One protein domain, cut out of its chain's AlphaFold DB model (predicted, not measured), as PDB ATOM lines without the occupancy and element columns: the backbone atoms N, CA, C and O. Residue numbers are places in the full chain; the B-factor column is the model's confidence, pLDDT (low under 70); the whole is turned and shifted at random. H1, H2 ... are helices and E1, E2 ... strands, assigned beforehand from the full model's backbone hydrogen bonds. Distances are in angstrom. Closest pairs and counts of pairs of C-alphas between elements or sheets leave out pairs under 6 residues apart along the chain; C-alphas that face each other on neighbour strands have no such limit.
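This is residues 33 to 137 of the 149 residues of an uncharacterized protein of Chamaesiphon polymorphus CCALA 037 (UniProt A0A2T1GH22). A twisted antiparallel sheet of five strands makes a wall, and a hairpin of two helices, H1 and H2, covers one of its faces, running along the strands; the other face has no named helix over it. The long strands E1, E2 and E3 lie side by side, and E3 bends so that its far part pairs with short E4, while its near part pairs with E5. The printed part has 105 residues, with two named helices and five named strands in the order E1 H1 H2 E2 E3 E4 E5, the class being mixed, helices and strands. It is compact, with a radius of gyration of the C-alphas of 14.3 A, and spans 43 by 30 by 22 A.

The longest strand, E3, is residues 109 to 120, 32.3 A from first to last C-alpha, and bends by 52 degrees at residue 117. E2 is residues 94 to 102, 26.6 A long, and E1 is residues 41 to 50, 27.7 A long, beginning at C-alpha 41 (158.111, 230.258, 232.224). E4 is residues 123 to 126, 10.2 A, and E5 is residues 132 to 136, 13.1 A, ending at C-alpha 136 (172.704, 231.358, 231.016). H1 is residues 54 to 70, 24.3 A long, beginning at C-alpha 54 (174.097, 222.327, 257.217), and H2 is residues 73 to 83, 15.4 A long.

The sheet is branched: E3 has E2 on one side, beside residues 109 to 117, and on the other side E5, beside residues 109 to 113, and E4, beside residues 115 to 120. E2 and E3 form a hairpin, with N 97 and O 114 2.8 A apart, within hydrogen-bond range. E3 and E4 form another, with N 117 and O 125 at 2.8 A; E2 E3 E4 is a meander, each strand the antiparallel neighbour of the one before. E5 is antiparallel to E3, with N 111 and O 134 at 2.8 A. E1, an edge strand, is antiparallel to E2, with N 46 and O 98 at 2.8 A. H1 and H2 are on the same face of the sheet, over E2 and E3, at heights over the sheet of 9.7 A and 9.3 A. They form a helical hairpin and touch, the closest C-alphas being those of Lys 67 and Ala 76, 5.4 A apart, at a shallow tilt of 22 degrees, opposite ways. In H1 and H2 every O i to N i+4 pair is within hydrogen-bond range. E1 is apart from E4 and E5.

The two C-alphas farthest apart are those of Glu 35 and Asp 91, 43.3 A. The printed part has no cut and no long link. Mean pLDDT of the printed part is 84.5; residues 121, 128 and 129 are under 70.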
ATOM      1  N   CYS A  33     162.445 238.674 231.863       83.12
ATOM      2  CA  CYS A  33     163.500 238.633 230.857       83.12
ATOM      3  C   CYS A  33     163.731 240.037 230.297       83.12
ATOM      4  O   CYS A  33     162.891 240.537 229.549       83.12
ATOM      5  N   ASP A  34     164.893 240.626 230.583       82.00
ATOM      6  CA  ASP A  34     165.228 241.982 230.129       82.00
ATOM      7  C   ASP A  34     165.312 242.109 228.597       82.00
ATOM      8  O   ASP A  34     164.989 243.157 228.049       82.00
ATOM      9  N   GLU A  35     165.686 241.041 227.880       82.69
ATOM     10  CA  GLU A  35     165.795 241.068 226.412       82.69
ATOM     11  C   GLU A  35     164.434 241.081 225.705       82.69
ATOM     12  O   GLU A  35     164.257 241.743 224.687       82.69
ATOM     13  N   CYS A  36     163.486 240.282 226.196       84.12
ATOM     14  CA  CYS A  36     162.207 240.047 225.516       84.12
ATOM     15  C   CYS A  36     161.032 240.760 226.178       84.12
ATOM     16  O   CYS A  36     159.920 240.686 225.653       84.12
ATOM     17  N   SER A  37     161.269 241.406 227.319       83.69
ATOM     18  CA  SER A  37     160.268 242.105 228.115       83.69
ATOM     19  C   SER A  37     159.075 241.232 228.534       83.69
ATOM     20  O   SER A  37     157.943 241.709 228.622       83.69
ATOM     21  N   ILE A  38     159.321 239.939 228.774       83.50
ATOM     22  CA  ILE A  38     158.303 238.952 229.164       83.50
ATOM     23  C   ILE A  38     158.732 238.161 230.398       83.50
ATOM     24  O   ILE A  38     159.926 237.990 230.655       83.50
ATOM     25  N   ASP A  39     157.752 237.617 231.111       81.75
ATOM     26  CA  ASP A  39     157.987 236.707 232.229       81.75
ATOM     27  C   ASP A  39     158.542 235.362 231.743       81.75
ATOM     28  O   ASP A  39     158.074 234.785 230.754       81.75
ATOM     29  N   LEU A  40     159.544 234.837 232.450       82.81
ATOM     30  CA  LEU A  40     160.083 233.515 232.164       82.81
ATOM     31  C   LEU A  40     159.114 232.441 232.657       82.81
ATOM     32  O   LEU A  40     158.647 232.457 233.799       82.81
ATOM     33  N   LYS A  41     158.891 231.425 231.823       81.56
ATOM     34  CA  LYS A  41     158.111 230.258 232.224       81.56
ATOM     35  C   LYS A  41     158.966 229.319 233.052       81.56
ATOM     36  O   LYS A  41     160.119 229.039 232.730       81.56
ATOM     37  N   ARG A  42     158.383 228.788 234.122       81.06
ATOM     38  CA  ARG A  42     159.017 227.744 234.926       81.06
ATOM     39  C   ARG A  42     159.054 226.439 234.127       81.06
ATOM     40  O   ARG A  42     158.004 225.898 233.800       81.06
ATOM     41  N   CYS A  43     160.247 225.920 233.849       82.50
ATOM     42  CA  CYS A  43     160.432 224.703 233.053       82.50
ATOM     43  C   CYS A  43     160.679 223.465 233.907       82.50
ATOM     44  O   CYS A  43     160.210 222.378 233.584       82.50
ATOM     45  N   THR A  44     161.465 223.590 234.975       84.75
ATOM     46  CA  THR A  44     161.880 222.424 235.760       84.75
ATOM     47  C   THR A  44     162.050 222.798 237.219       84.75
ATOM     48  O   THR A  44     162.603 223.848 237.543       84.75
ATOM     49  N   ILE A  45     161.576 221.916 238.098       87.62
ATOM     50  CA  ILE A  45     161.820 221.969 239.536       87.62
ATOM     51  C   ILE A  45     162.470 220.651 239.923       87.62
ATOM     52  O   ILE A  45     161.948 219.579 239.616       87.62
ATOM     53  N   GLN A  46     163.593 220.730 240.620       88.19
ATOM     54  CA  GLN A  46     164.255 219.578 241.197       88.19
ATOM     55  C   GLN A  46     164.469 219.806 242.685       88.19
ATOM     56  O   GLN A  46     165.196 220.708 243.088       88.19
ATOM     57  N   GLU A  47     163.866 218.944 243.494       89.88
ATOM     58  CA  GLU A  47     164.003 218.973 244.946       89.88
ATOM     59  C   GLU A  47     164.855 217.802 245.425       89.88
ATOM     60  O   GLU A  47     164.743 216.673 244.922       89.88
ATOM     61  N   ARG A  48     165.728 218.085 246.388       89.19
ATOM     62  CA  ARG A  48     166.567 217.104 247.066       89.19
ATOM     63  C   ARG A  48     166.550 217.363 248.565       89.19
ATOM     64  O   ARG A  48     166.678 218.499 249.007       89.19
ATOM     65  N   TYR A  49     166.362 216.304 249.334       87.12
ATOM     66  CA  TYR A  49     166.207 216.318 250.780       87.12
ATOM     67  C   TYR A  49     167.428 215.674 251.424       87.12
ATOM     68  O   TYR A  49     167.882 214.616 250.983       87.12
ATOM     69  N   THR A  50     167.950 216.294 252.477       86.12
ATOM     70  CA  THR A  50     169.129 215.799 253.184       86.12
ATOM     71  C   THR A  50     168.949 215.856 254.699       86.12
ATOM     72  O   THR A  50     168.309 216.760 255.248       86.12
ATOM     73  N   SER A  51     169.506 214.852 255.369       85.25
ATOM     74  CA  SER A  51     169.701 214.794 256.820       85.25
ATOM     75  C   SER A  51     171.138 215.158 257.213       85.25
ATOM     76  O   SER A  51     171.483 215.138 258.392       85.25
ATOM     77  N   GLU A  52     171.989 215.501 256.243       85.25
ATOM     78  CA  GLU A  52     173.348 215.950 256.518       85.25
ATOM     79  C   GLU A  52     173.354 217.294 257.259       85.25
ATOM     80  O   GLU A  52     172.477 218.138 257.046       85.25
ATOM     81  N   PRO A  53     174.380 217.549 258.088       85.75
ATOM     82  CA  PRO A  53     174.516 218.830 258.757       85.75
ATOM     83  C   PRO A  53     174.674 219.968 257.741       85.75
ATOM     84  O   PRO A  53     175.348 219.842 256.716       85.75
ATOM     85  N   LEU A  54     174.115 221.136 258.078       83.69
ATOM     86  CA  LEU A  54     174.097 222.327 257.217       83.69
ATOM     87  C   LEU A  54     175.483 222.707 256.670       83.69
ATOM     88  O   LEU A  54     175.589 223.178 255.542       83.69
ATOM     89  N   ARG A  55     176.550 222.486 257.445       85.38
ATOM     90  CA  ARG A  55     177.928 222.792 257.037       85.38
ATOM     91  C   ARG A  55     178.387 221.947 255.842       85.38
ATOM     92  O   ARG A  55     179.017 222.481 254.934       85.38
ATOM     93  N   THR A  56     178.036 220.663 255.815       86.81
ATOM     94  CA  THR A  56     178.327 219.761 254.687       86.81
ATOM     95  C   THR A  56     177.536 220.185 253.456       86.81
ATOM     96  O   THR A  56     178.088 220.292 252.362       86.81
ATOM     97  N   LEU A  57     176.260 220.535 253.644       86.31
ATOM     98  CA  LEU A  57     175.424 221.049 252.564       86.31
ATOM     99  C   LEU A  57     175.980 222.358 251.982       86.31
ATOM    100  O   LEU A  57     176.039 222.517 250.768       86.31
ATOM    101  N   GLN A  58     176.462 223.273 252.827       86.94
ATOM    102  CA  GLN A  58     177.120 224.505 252.385       86.94
ATOM    103  C   GLN A  58     178.365 224.227 251.539       86.94
ATOM    104  O   GLN A  58     178.562 224.897 250.528       86.94
ATOM    105  N   GLN A  59     179.184 223.236 251.899       89.19
ATOM    106  CA  GLN A  59     180.344 222.846 251.090       89.19
ATOM    107  C   GLN A  59     179.916 222.318 249.715       89.19
ATOM    108  O   GLN A  59     180.436 222.778 248.698       89.19
ATOM    109  N   LYS A  60     178.913 221.433 249.663       89.25
ATOM    110  CA  LYS A  60     178.340 220.937 248.400       89.25
ATOM    111  C   LYS A  60     177.750 222.067 247.551       89.25
ATOM    112  O   LYS A  60     177.934 222.087 246.337       89.25
ATOM    113  N   LEU A  61     177.101 223.051 248.176       88.62
ATOM    114  CA  LEU A  61     176.579 224.241 247.495       88.62
ATOM    115  C   LEU A  61     177.691 225.124 246.923       88.62
ATOM    116  O   LEU A  61     177.518 225.673 245.837       88.62
ATOM    117  N   GLN A  62     178.844 225.237 247.590       88.75
ATOM    118  CA  GLN A  62     180.002 225.932 247.018       88.75
ATOM    119  C   GLN A  62     180.556 225.195 245.796       88.75
ATOM    120  O   GLN A  62     180.852 225.831 244.786       88.75
ATOM    121  N   VAL A  63     180.631 223.860 245.838       90.00
ATOM    122  CA  VAL A  63     181.030 223.058 244.669       90.00
ATOM    123  C   VAL A  63     180.030 223.238 243.526       90.00
ATOM    124  O   VAL A  63     180.439 223.491 242.396       90.00
ATOM    125  N   PHE A  64     178.728 223.199 243.814       89.38
ATOM    126  CA  PHE A  64     177.676 223.460 242.829       89.38
ATOM    127  C   PHE A  64     177.787 224.867 242.222       89.38
ATOM    128  O   PHE A  64     177.733 225.019 241.002       89.38
ATOM    129  N   LYS A  65     178.017 225.894 243.049       89.00
ATOM    130  CA  LYS A  65     178.237 227.275 242.597       89.00
ATOM    131  C   LYS A  65     179.464 227.394 241.696       89.00
ATOM    132  O   LYS A  65     179.423 228.129 240.714       89.00
ATOM    133  N   ASN A  66     180.545 226.691 242.026       88.81
ATOM    134  CA  ASN A  66     181.748 226.675 241.202       88.81
ATOM    135  C   ASN A  66     181.492 225.960 239.872       88.81
ATOM    136  O   ASN A  66     181.816 226.521 238.831       88.81
ATOM    137  N   LYS A  67     180.807 224.810 239.884       88.44
ATOM    138  CA  LYS A  67     180.409 224.098 238.662       88.44
ATOM    139  C   LYS A  67     179.532 224.944 237.747       88.44
ATOM    140  O   LYS A  67     179.765 224.949 236.551       88.44
ATOM    141  N   LEU A  68     178.590 225.719 238.289       87.44
ATOM    142  CA  LEU A  68     177.793 226.661 237.487       87.44
ATOM    143  C   LEU A  68     178.637 227.733 236.780       87.44
ATOM    144  O   LEU A  68     178.185 228.292 235.789       87.44
ATOM    145  N   LYS A  69     179.832 228.055 237.287       86.00
ATOM    146  CA  LYS A  69     180.736 229.033 236.663       86.00
ATOM    147  C   LYS A  69     181.693 228.409 235.652       86.00
ATOM    148  O   LYS A  69     182.118 229.102 234.737       86.00
ATOM    149  N   THR A  70     182.097 227.156 235.865       85.50
ATOM    150  CA  THR A  70     183.190 226.518 235.112       85.50
ATOM    151  C   THR A  70     182.722 225.454 234.128       85.50
ATOM    152  O   THR A  70     183.465 225.105 233.220       85.50
ATOM    153  N   GLU A  71     181.528 224.901 234.318       86.50
ATOM    154  CA  GLU A  71     180.983 223.787 233.544       86.50
ATOM    155  C   GLU A  71     179.633 224.169 232.916       86.50
ATOM    156  O   GLU A  71     178.954 225.076 233.406       86.50
ATOM    157  N   PRO A  72     179.194 223.466 231.855       84.75
ATOM    158  CA  PRO A  72     177.862 223.666 231.305       84.75
ATOM    159  C   PRO A  72     176.781 223.449 232.386       84.75
ATOM    160  O   PRO A  72     176.878 222.499 233.172       84.75
ATOM    161  N   PRO A  73     175.699 224.251 232.406       84.06
ATOM    162  CA  PRO A  73     174.667 224.210 233.451       84.06
ATOM    163  C   PRO A  73     174.048 222.827 233.690       84.06
ATOM    164  O   PRO A  73     173.714 222.477 234.820       84.06
ATOM    165  N   ILE A  74     173.950 222.003 232.643       85.69
ATOM    166  CA  ILE A  74     173.470 220.616 232.728       85.69
ATOM    167  C   ILE A  74     174.346 219.773 233.667       85.69
ATOM    168  O   ILE A  74     173.818 218.994 234.463       85.69
ATOM    169  N   ALA A  75     175.669 219.947 233.631       85.88
ATOM    170  CA  ALA A  75     176.587 219.228 234.508       85.88
ATOM    171  C   ALA A  75     176.374 219.628 235.976       85.88
ATOM    172  O   ALA A  75     176.286 218.755 236.844       85.88
ATOM    173  N   ALA A  76     176.176 220.920 236.253       87.12
ATOM    174  CA  ALA A  76     175.860 221.400 237.595       87.12
ATOM    175  C   ALA A  76     174.517 220.843 238.107       87.12
ATOM    176  O   ALA A  76     174.448 220.350 239.233       87.12
ATOM    177  N   ILE A  77     173.467 220.839 237.277       86.81
ATOM    178  CA  ILE A  77     172.164 220.240 237.626       86.81
ATOM    179  C   ILE A  77     172.316 218.737 237.907       86.81
ATOM    180  O   ILE A  77     171.758 218.219 238.874       86.81
ATOM    181  N   SER A  78     173.124 218.028 237.113       88.44
ATOM    182  CA  SER A  78     173.398 216.604 237.335       88.44
ATOM    183  C   SER A  78     174.148 216.345 238.649       88.44
ATOM    184  O   SER A  78     173.846 215.379 239.348       88.44
ATOM    185  N   TYR A  79     175.073 217.235 239.029       89.88
ATOM    186  CA  TYR A  79     175.762 217.189 240.318       89.88
ATOM    187  C   TYR A  79     174.771 217.389 241.469       89.88
ATOM    188  O   TYR A  79     174.745 216.588 242.400       89.88
ATOM    189  N   HIS A  80     173.888 218.390 241.365       88.81
ATOM    190  CA  HIS A  80     172.812 218.599 242.335       88.81
ATOM    191  C   HIS A  80     171.938 217.343 242.484       88.81
ATOM    192  O   HIS A  80     171.640 216.915 243.595       88.81
ATOM    193  N   ALA A  81     171.590 216.695 241.369       86.69
ATOM    194  CA  ALA A  81     170.774 215.487 241.367       86.69
ATOM    195  C   ALA A  81     171.376 214.320 242.162       86.69
ATOM    196  O   ALA A  81     170.597 213.544 242.725       86.69
ATOM    197  N   LYS A  82     172.710 214.193 242.146       87.12
ATOM    198  CA  LYS A  82     173.475 213.083 242.730       87.12
ATOM    199  C   LYS A  82     173.892 213.349 244.174       87.12
ATOM    200  O   LYS A  82     173.758 212.472 245.014       87.12
ATOM    201  N   GLU A  83     174.372 214.557 244.459       87.00
ATOM    202  CA  GLU A  83     175.111 214.839 245.695       87.00
ATOM    203  C   GLU A  83     174.277 215.525 246.782       87.00
ATOM    204  O   GLU A  83     174.646 215.488 247.957       87.00
ATOM    205  N   MET A  84     173.147 216.148 246.429       84.31
ATOM    206  CA  MET A  84     172.369 216.984 247.361       84.31
ATOM    207  C   MET A  84     171.343 216.214 248.203       84.31
ATOM    208  O   MET A  84     170.561 216.819 248.939       84.31
ATOM    209  N   GLY A  85     171.352 214.883 248.121       84.75
ATOM    210  CA  GLY A  85     170.531 213.999 248.944       84.75
ATOM    211  C   GLY A  85     169.479 213.233 248.147       84.75
ATOM    212  O   GLY A  85     169.655 212.929 246.968       84.75
ATOM    213  N   THR A  86     168.377 212.883 248.805       84.25
ATOM    214  CA  THR A  86     167.356 211.976 248.262       84.25
ATOM    215  C   THR A  86     166.136 212.726 247.728       84.25
ATOM    216  O   THR A  86     165.951 213.916 247.962       84.25
ATOM    217  N   THR A  87     165.267 212.040 246.991       83.06
ATOM    218  CA  THR A  87     163.987 212.598 246.519       83.06
ATOM    219  C   THR A  87     162.884 212.583 247.577       83.06
ATOM    220  O   THR A  87     161.847 213.205 247.360       83.06
ATOM    221  N   LYS A  88     163.069 211.875 248.698       77.69
ATOM    222  CA  LYS A  88     162.031 211.671 249.717       77.69
ATOM    223  C   LYS A  88     162.393 212.401 251.006       77.69
ATOM    224  O   LYS A  88     163.504 212.275 251.505       77.69
ATOM    225  N   ALA A  89     161.424 213.099 251.586       74.38
ATOM    226  CA  ALA A  89     161.592 213.866 252.819       74.38
ATOM    227  C   ALA A  89     161.508 213.000 254.099       74.38
ATOM    228  O   ALA A  89     160.799 213.352 255.040       74.38
ATOM    229  N   VAL A  90     162.148 211.825 254.123       75.50
ATOM    230  CA  VAL A  90     162.091 210.909 255.280       75.50
ATOM    231  C   VAL A  90     163.223 211.248 256.242       75.50
ATOM    232  O   VAL A  90     164.384 211.099 255.881       75.50
ATOM    233  N   ASP A  91     162.876 211.706 257.447       75.38
ATOM    234  CA  ASP A  91     163.830 212.085 258.508       75.38
ATOM    235  C   ASP A  91     164.848 213.174 258.091       75.38
ATOM    236  O   ASP A  91     165.975 213.274 258.575       75.38
ATOM    237  N   THR A  92     164.448 214.021 257.141       78.12
ATOM    238  CA  THR A  92     165.278 215.109 256.613       78.12
ATOM    239  C   THR A  92     164.825 216.453 257.155       78.12
ATOM    240  O   THR A  92     163.638 216.776 257.124       78.12
ATOM    241  N   HIS A  93     165.777 217.283 257.567       82.75
ATOM    242  CA  HIS A  93     165.514 218.617 258.113       82.75
ATOM    243  C   HIS A  93     165.942 219.748 257.165       82.75
ATOM    244  O   HIS A  93     165.648 220.916 257.430       82.75
ATOM    245  N   LEU A  94     166.603 219.420 256.052       85.75
ATOM    246  CA  LEU A  94     167.029 220.363 255.021       85.75
ATOM    247  C   LEU A  94     166.578 219.886 253.639       85.75
ATOM    248  O   LEU A  94     166.575 218.687 253.349       85.75
ATOM    249  N   ARG A  95     166.239 220.836 252.770       88.12
ATOM    250  CA  ARG A  95     166.023 220.596 251.343       88.12
ATOM    251  C   ARG A  95     166.749 221.625 250.497       88.12
ATOM    252  O   ARG A  95     166.890 222.778 250.892       88.12
ATOM    253  N   THR A  96     167.167 221.208 249.319       88.56
ATOM    254  CA  THR A  96     167.645 222.069 248.243       88.56
ATOM    255  C   THR A  96     166.682 221.963 247.075       88.56
ATOM    256  O   THR A  96     166.187 220.881 246.744       88.56
ATOM    257  N   ARG A  97     166.359 223.105 246.482       89.19
ATOM    258  CA  ARG A  97     165.456 223.206 245.345       89.19
ATOM    259  C   ARG A  97     166.160 223.966 244.240       89.19
ATOM    260  O   ARG A  97     166.458 225.144 244.404       89.19
ATOM    261  N   VAL A  98     166.356 223.307 243.107       88.94
ATOM    262  CA  VAL A  98     166.784 223.944 241.862       88.94
ATOM    263  C   VAL A  98     165.553 224.194 241.004       88.94
ATOM    264  O   VAL A  98     164.796 223.275 240.702       88.94
ATOM    265  N   ILE A  99     165.351 225.447 240.617       89.25
ATOM    266  CA  ILE A  99     164.271 225.900 239.751       89.25
ATOM    267  C   ILE A  99     164.901 226.509 238.507       89.25
ATOM    268  O   ILE A  99     165.714 227.428 238.603       89.25
ATOM    269  N   VAL A 100     164.505 226.015 237.339       88.19
ATOM    270  CA  VAL A 100     164.917 226.567 236.050       88.19
ATOM    271  C   VAL A 100     163.711 227.219 235.396       88.19
ATOM    272  O   VAL A 100     162.683 226.570 235.179       88.19
ATOM    273  N   HIS A 101     163.847 228.501 235.078       88.00
ATOM    274  CA  HIS A 101     162.913 229.250 234.252       88.00
ATOM    275  C   HIS A 101     163.558 229.512 232.896       88.00
ATOM    276  O   HIS A 101     164.764 229.737 232.831       88.00
ATOM    277  N   LYS A 102     162.778 229.483 231.821       86.88
ATOM    278  CA  LYS A 102     163.249 229.751 230.461       86.88
ATOM    279  C   LYS A 102     162.371 230.815 229.822       86.88
ATOM    280  O   LYS A 102     161.156 230.836 230.010       86.88
ATOM    281  N   CYS A 103     162.997 231.694 229.057       86.81
ATOM    282  CA  CYS A 103     162.308 232.593 228.152       86.81
ATOM    283  C   CYS A 103     161.931 231.837 226.873       86.81
ATOM    284  O   CYS A 103     162.801 231.306 226.180       86.81
ATOM    285  N   ASP A 104     160.643 231.830 226.531       83.19
ATOM    286  CA  ASP A 104     160.135 231.160 225.326       83.19
ATOM    287  C   ASP A 104     160.611 231.816 224.020       83.19
ATOM    288  O   ASP A 104     160.575 231.179 222.972       83.19
ATOM    289  N   ARG A 105     161.051 233.083 224.064       83.50
ATOM    290  CA  ARG A 105     161.470 233.844 222.875       83.50
ATOM    291  C   ARG A 105     162.974 233.776 222.618       83.50
ATOM    292  O   ARG A 105     163.386 233.308 221.565       83.50
ATOM    293  N   CYS A 106     163.800 234.231 223.561       83.44
ATOM    294  CA  CYS A 106     165.256 234.293 223.369       83.44
ATOM    295  C   CYS A 106     166.014 233.071 223.905       83.44
ATOM    296  O   CYS A 106     167.229 232.983 223.732       83.44
ATOM    297  N   GLY A 107     165.331 232.145 224.587       82.25
ATOM    298  CA  GLY A 107     165.939 230.933 225.139       82.25
ATOM    299  C   GLY A 107     166.783 231.148 226.398       82.25
ATOM    300  O   GLY A 107     167.242 230.160 226.974       82.25
ATOM    301  N   VAL A 108     166.962 232.392 226.861       87.44
ATOM    302  CA  VAL A 108     167.655 232.700 228.122       87.44
ATOM    303  C   VAL A 108     167.003 231.932 229.263       87.44
ATOM    304  O   VAL A 108     165.781 231.884 229.392       87.44
ATOM    305  N   SER A 109     167.840 231.306 230.077       86.94
ATOM    306  CA  SER A 109     167.440 230.489 231.208       86.94
ATOM    307  C   SER A 109     167.943 231.104 232.509       86.94
ATOM    308  O   SER A 109     169.095 231.522 232.623       86.94
ATOM    309  N   HIS A 110     167.064 231.132 233.503       87.94
ATOM    310  CA  HIS A 110     167.337 231.561 234.864       87.94
ATOM    311  C   HIS A 110     167.285 230.347 235.786       87.94
ATOM    312  O   HIS A 110     166.227 229.739 235.975       87.94
ATOM    313  N   LEU A 111     168.429 229.995 236.363       88.75
ATOM    314  CA  LEU A 111     168.542 228.947 237.364       88.75
ATOM    315  C   LEU A 111     168.644 229.572 238.746       88.75
ATOM    316  O   LEU A 111     169.527 230.383 239.020       88.75
ATOM    317  N   GLN A 112     167.767 229.122 239.631       89.75
ATOM    318  CA  GLN A 112     167.753 229.478 241.038       89.75
ATOM    319  C   GLN A 112     167.884 228.211 241.870       89.75
ATOM    320  O   GLN A 112     167.116 227.271 241.695       89.75
ATOM    321  N   CYS A 113     168.852 228.179 242.775       88.00
ATOM    322  CA  CYS A 113     168.978 227.148 243.791       88.00
ATOM    323  C   CYS A 113     168.705 227.773 245.154       88.00
ATOM    324  O   CYS A 113     169.447 228.659 245.576       88.00
ATOM    325  N   ASP A 114     167.672 227.303 245.843       89.69
ATOM    326  CA  ASP A 114     167.339 227.697 247.208       89.69
ATOM    327  C   ASP A 114     167.607 226.536 248.164       89.69
ATOM    328  O   ASP A 114     167.344 225.378 247.835       89.69
ATOM    329  N   THR A 115     168.097 226.841 249.365       88.38
ATOM    330  CA  THR A 115     168.095 225.873 250.469       88.38
ATOM    331  C   THR A 115     167.050 226.283 251.478       88.38
ATOM    332  O   THR A 115     166.922 227.458 251.822       88.38
ATOM    333  N   GLU A 116     166.317 225.306 251.978       89.19
ATOM    334  CA  GLU A 116     165.251 225.523 252.931       89.19
ATOM    335  C   GLU A 116     165.377 224.536 254.092       89.19
ATOM    336  O   GLU A 116     165.827 223.399 253.929       89.19
ATOM    337  N   ARG A 117     164.988 224.977 255.284       86.94
ATOM    338  CA  ARG A 117     164.951 224.161 256.497       86.94
ATOM    339  C   ARG A 117     163.507 223.813 256.832       86.94
ATOM    340  O   ARG A 117     162.620 224.655 256.717       86.94
ATOM    341  N   SER A 118     163.284 222.583 257.277       83.94
ATOM    342  CA  SER A 118     161.991 222.170 257.815       83.94
ATOM    343  C   SER A 118     161.733 222.897 259.136       83.94
ATOM    344  O   SER A 118     162.528 222.793 260.070       83.94
ATOM    345  N   ILE A 119     160.642 223.661 259.206       81.62
ATOM    346  CA  ILE A 119     160.101 224.200 260.467       81.62
ATOM    347  C   ILE A 119     159.118 223.187 261.063       81.62
ATOM    348  O   ILE A 119     159.023 223.035 262.277       81.62
ATOM    349  N   SER A 120     158.376 222.489 260.205       74.88
ATOM    350  CA  SER A 120     157.494 221.382 260.570       74.88
ATOM    351  C   SER A 120     157.281 220.475 259.358       74.88
ATOM    352  O   SER A 120     157.606 220.857 258.236       74.88
ATOM    353  N   ASN A 121     156.644 219.313 259.548       67.81
ATOM    354  CA  ASN A 121     156.394 218.333 258.477       67.81
ATOM    355  C   ASN A 121     155.727 218.899 257.205       67.81
ATOM    356  O   ASN A 121     155.786 218.256 256.161       67.81
ATOM    357  N   LYS A 122     155.083 220.073 257.270       71.94
ATOM    358  CA  LYS A 122     154.426 220.721 256.120       71.94
ATOM    359  C   LYS A 122     155.029 222.070 255.723       71.94
ATOM    360  O   LYS A 122     154.727 222.552 254.635       71.94
ATOM    361  N   TYR A 123     155.866 222.674 256.566       79.31
ATOM    362  CA  TYR A 123     156.346 224.041 256.369       79.31
ATOM    363  C   TYR A 123     157.868 224.103 256.320       79.31
ATOM    364  O   TYR A 123     158.560 223.630 257.222       79.31
ATOM    365  N   TRP A 124     158.366 224.758 255.277       81.12
ATOM    366  CA  TRP A 124     159.785 224.943 255.005       81.12
ATOM    367  C   TRP A 124     160.093 226.436 254.935       81.12
ATOM    368  O   TRP A 124     159.335 227.190 254.325       81.12
ATOM    369  N   SER A 125     161.191 226.863 255.555       84.38
ATOM    370  CA  SER A 125     161.678 228.241 255.478       84.38
ATOM    371  C   SER A 125     162.964 228.340 254.682       84.38
ATOM    372  O   SER A 125     163.897 227.560 254.877       84.38
ATOM    373  N   GLY A 126     163.029 229.339 253.803       80.62
ATOM    374  CA  GLY A 126     164.239 229.656 253.054       80.62
ATOM    375  C   GLY A 126     165.384 230.087 253.967       80.62
ATOM    376  O   GLY A 126     165.202 230.891 254.879       80.62
ATOM    377  N   LEU A 127     166.579 229.564 253.696       80.00
ATOM    378  CA  LEU A 127     167.824 229.972 254.336       80.00
ATOM    379  C   LEU A 127     168.503 231.046 253.462       80.00
ATOM    380  O   LEU A 127     169.076 230.712 252.421       80.00
ATOM    381  N   PRO A 128     168.488 232.334 253.861       61.44
ATOM    382  CA  PRO A 128     168.859 233.450 252.981       61.44
ATOM    383  C   PRO A 128     170.313 233.411 252.477       61.44
ATOM    384  O   PRO A 128     170.599 233.897 251.390       61.44
ATOM    385  N   LEU A 129     171.234 232.772 253.206       61.88
ATOM    386  CA  LEU A 129     172.665 232.708 252.860       61.88
ATOM    387  C   LEU A 129     173.032 231.613 251.842       61.88
ATOM    388  O   LEU A 129     174.210 231.334 251.629       61.88
ATOM    389  N   THR A 130     172.044 230.958 251.235       71.62
ATOM    390  CA  THR A 130     172.271 229.784 250.373       71.62
ATOM    391  C   THR A 130     171.619 229.885 249.000       71.62
ATOM    392  O   THR A 130     171.702 228.940 248.216       71.62
ATOM    393  N   ARG A 131     170.993 231.029 248.691       82.31
ATOM    394  CA  ARG A 131     170.404 231.266 247.377       82.31
ATOM    395  C   ARG A 131     171.506 231.477 246.343       82.31
ATOM    396  O   ARG A 131     172.335 232.376 246.479       82.31
ATOM    397  N   ILE A 132     171.498 230.664 245.295       84.88
ATOM    398  CA  ILE A 132     172.402 230.784 244.149       84.88
ATOM    399  C   ILE A 132     171.550 231.093 242.925       84.88
ATOM    400  O   ILE A 132     170.630 230.344 242.612       84.88
ATOM    401  N   ILE A 133     171.863 232.191 242.244       87.25
ATOM    402  CA  ILE A 133     171.203 232.610 241.007       87.25
ATOM    403  C   ILE A 133     172.232 232.583 239.881       87.25
ATOM    404  O   ILE A 133     173.353 233.070 240.052       87.25
ATOM    405  N   HIS A 134     171.856 232.011 238.742       87.88
ATOM    406  CA  HIS A 134     172.693 231.960 237.554       87.88
ATOM    407  C   HIS A 134     171.856 232.116 236.282       87.88
ATOM    408  O   HIS A 134     170.897 231.376 236.059       87.88
ATOM    409  N   TRP A 135     172.249 233.073 235.443       87.06
ATOM    410  CA  TRP A 135     171.667 233.311 234.127       87.06
ATOM    411  C   TRP A 135     172.563 232.689 233.064       87.06
ATOM    412  O   TRP A 135     173.774 232.902 233.084       87.06
ATOM    413  N   TYR A 136     171.976 231.941 232.137       85.12
ATOM    414  CA  TYR A 136     172.704 231.358 231.016       85.12
ATOM    415  C   TYR A 136     171.815 231.255 229.782       85.12
ATOM    416  O   TYR A 136     170.596 231.123 229.880       85.12
ATOM    417  N   LYS A 137     172.430 231.269 228.602       82.12
ATOM    418  CA  LYS A 137     171.754 230.982 227.338       82.12
ATOM    419  C   LYS A 137     172.232 229.610 226.857       82.12
ATOM    420  O   LYS A 137     173.431 229.450 226.643       82.12
TER     421      LYS A 137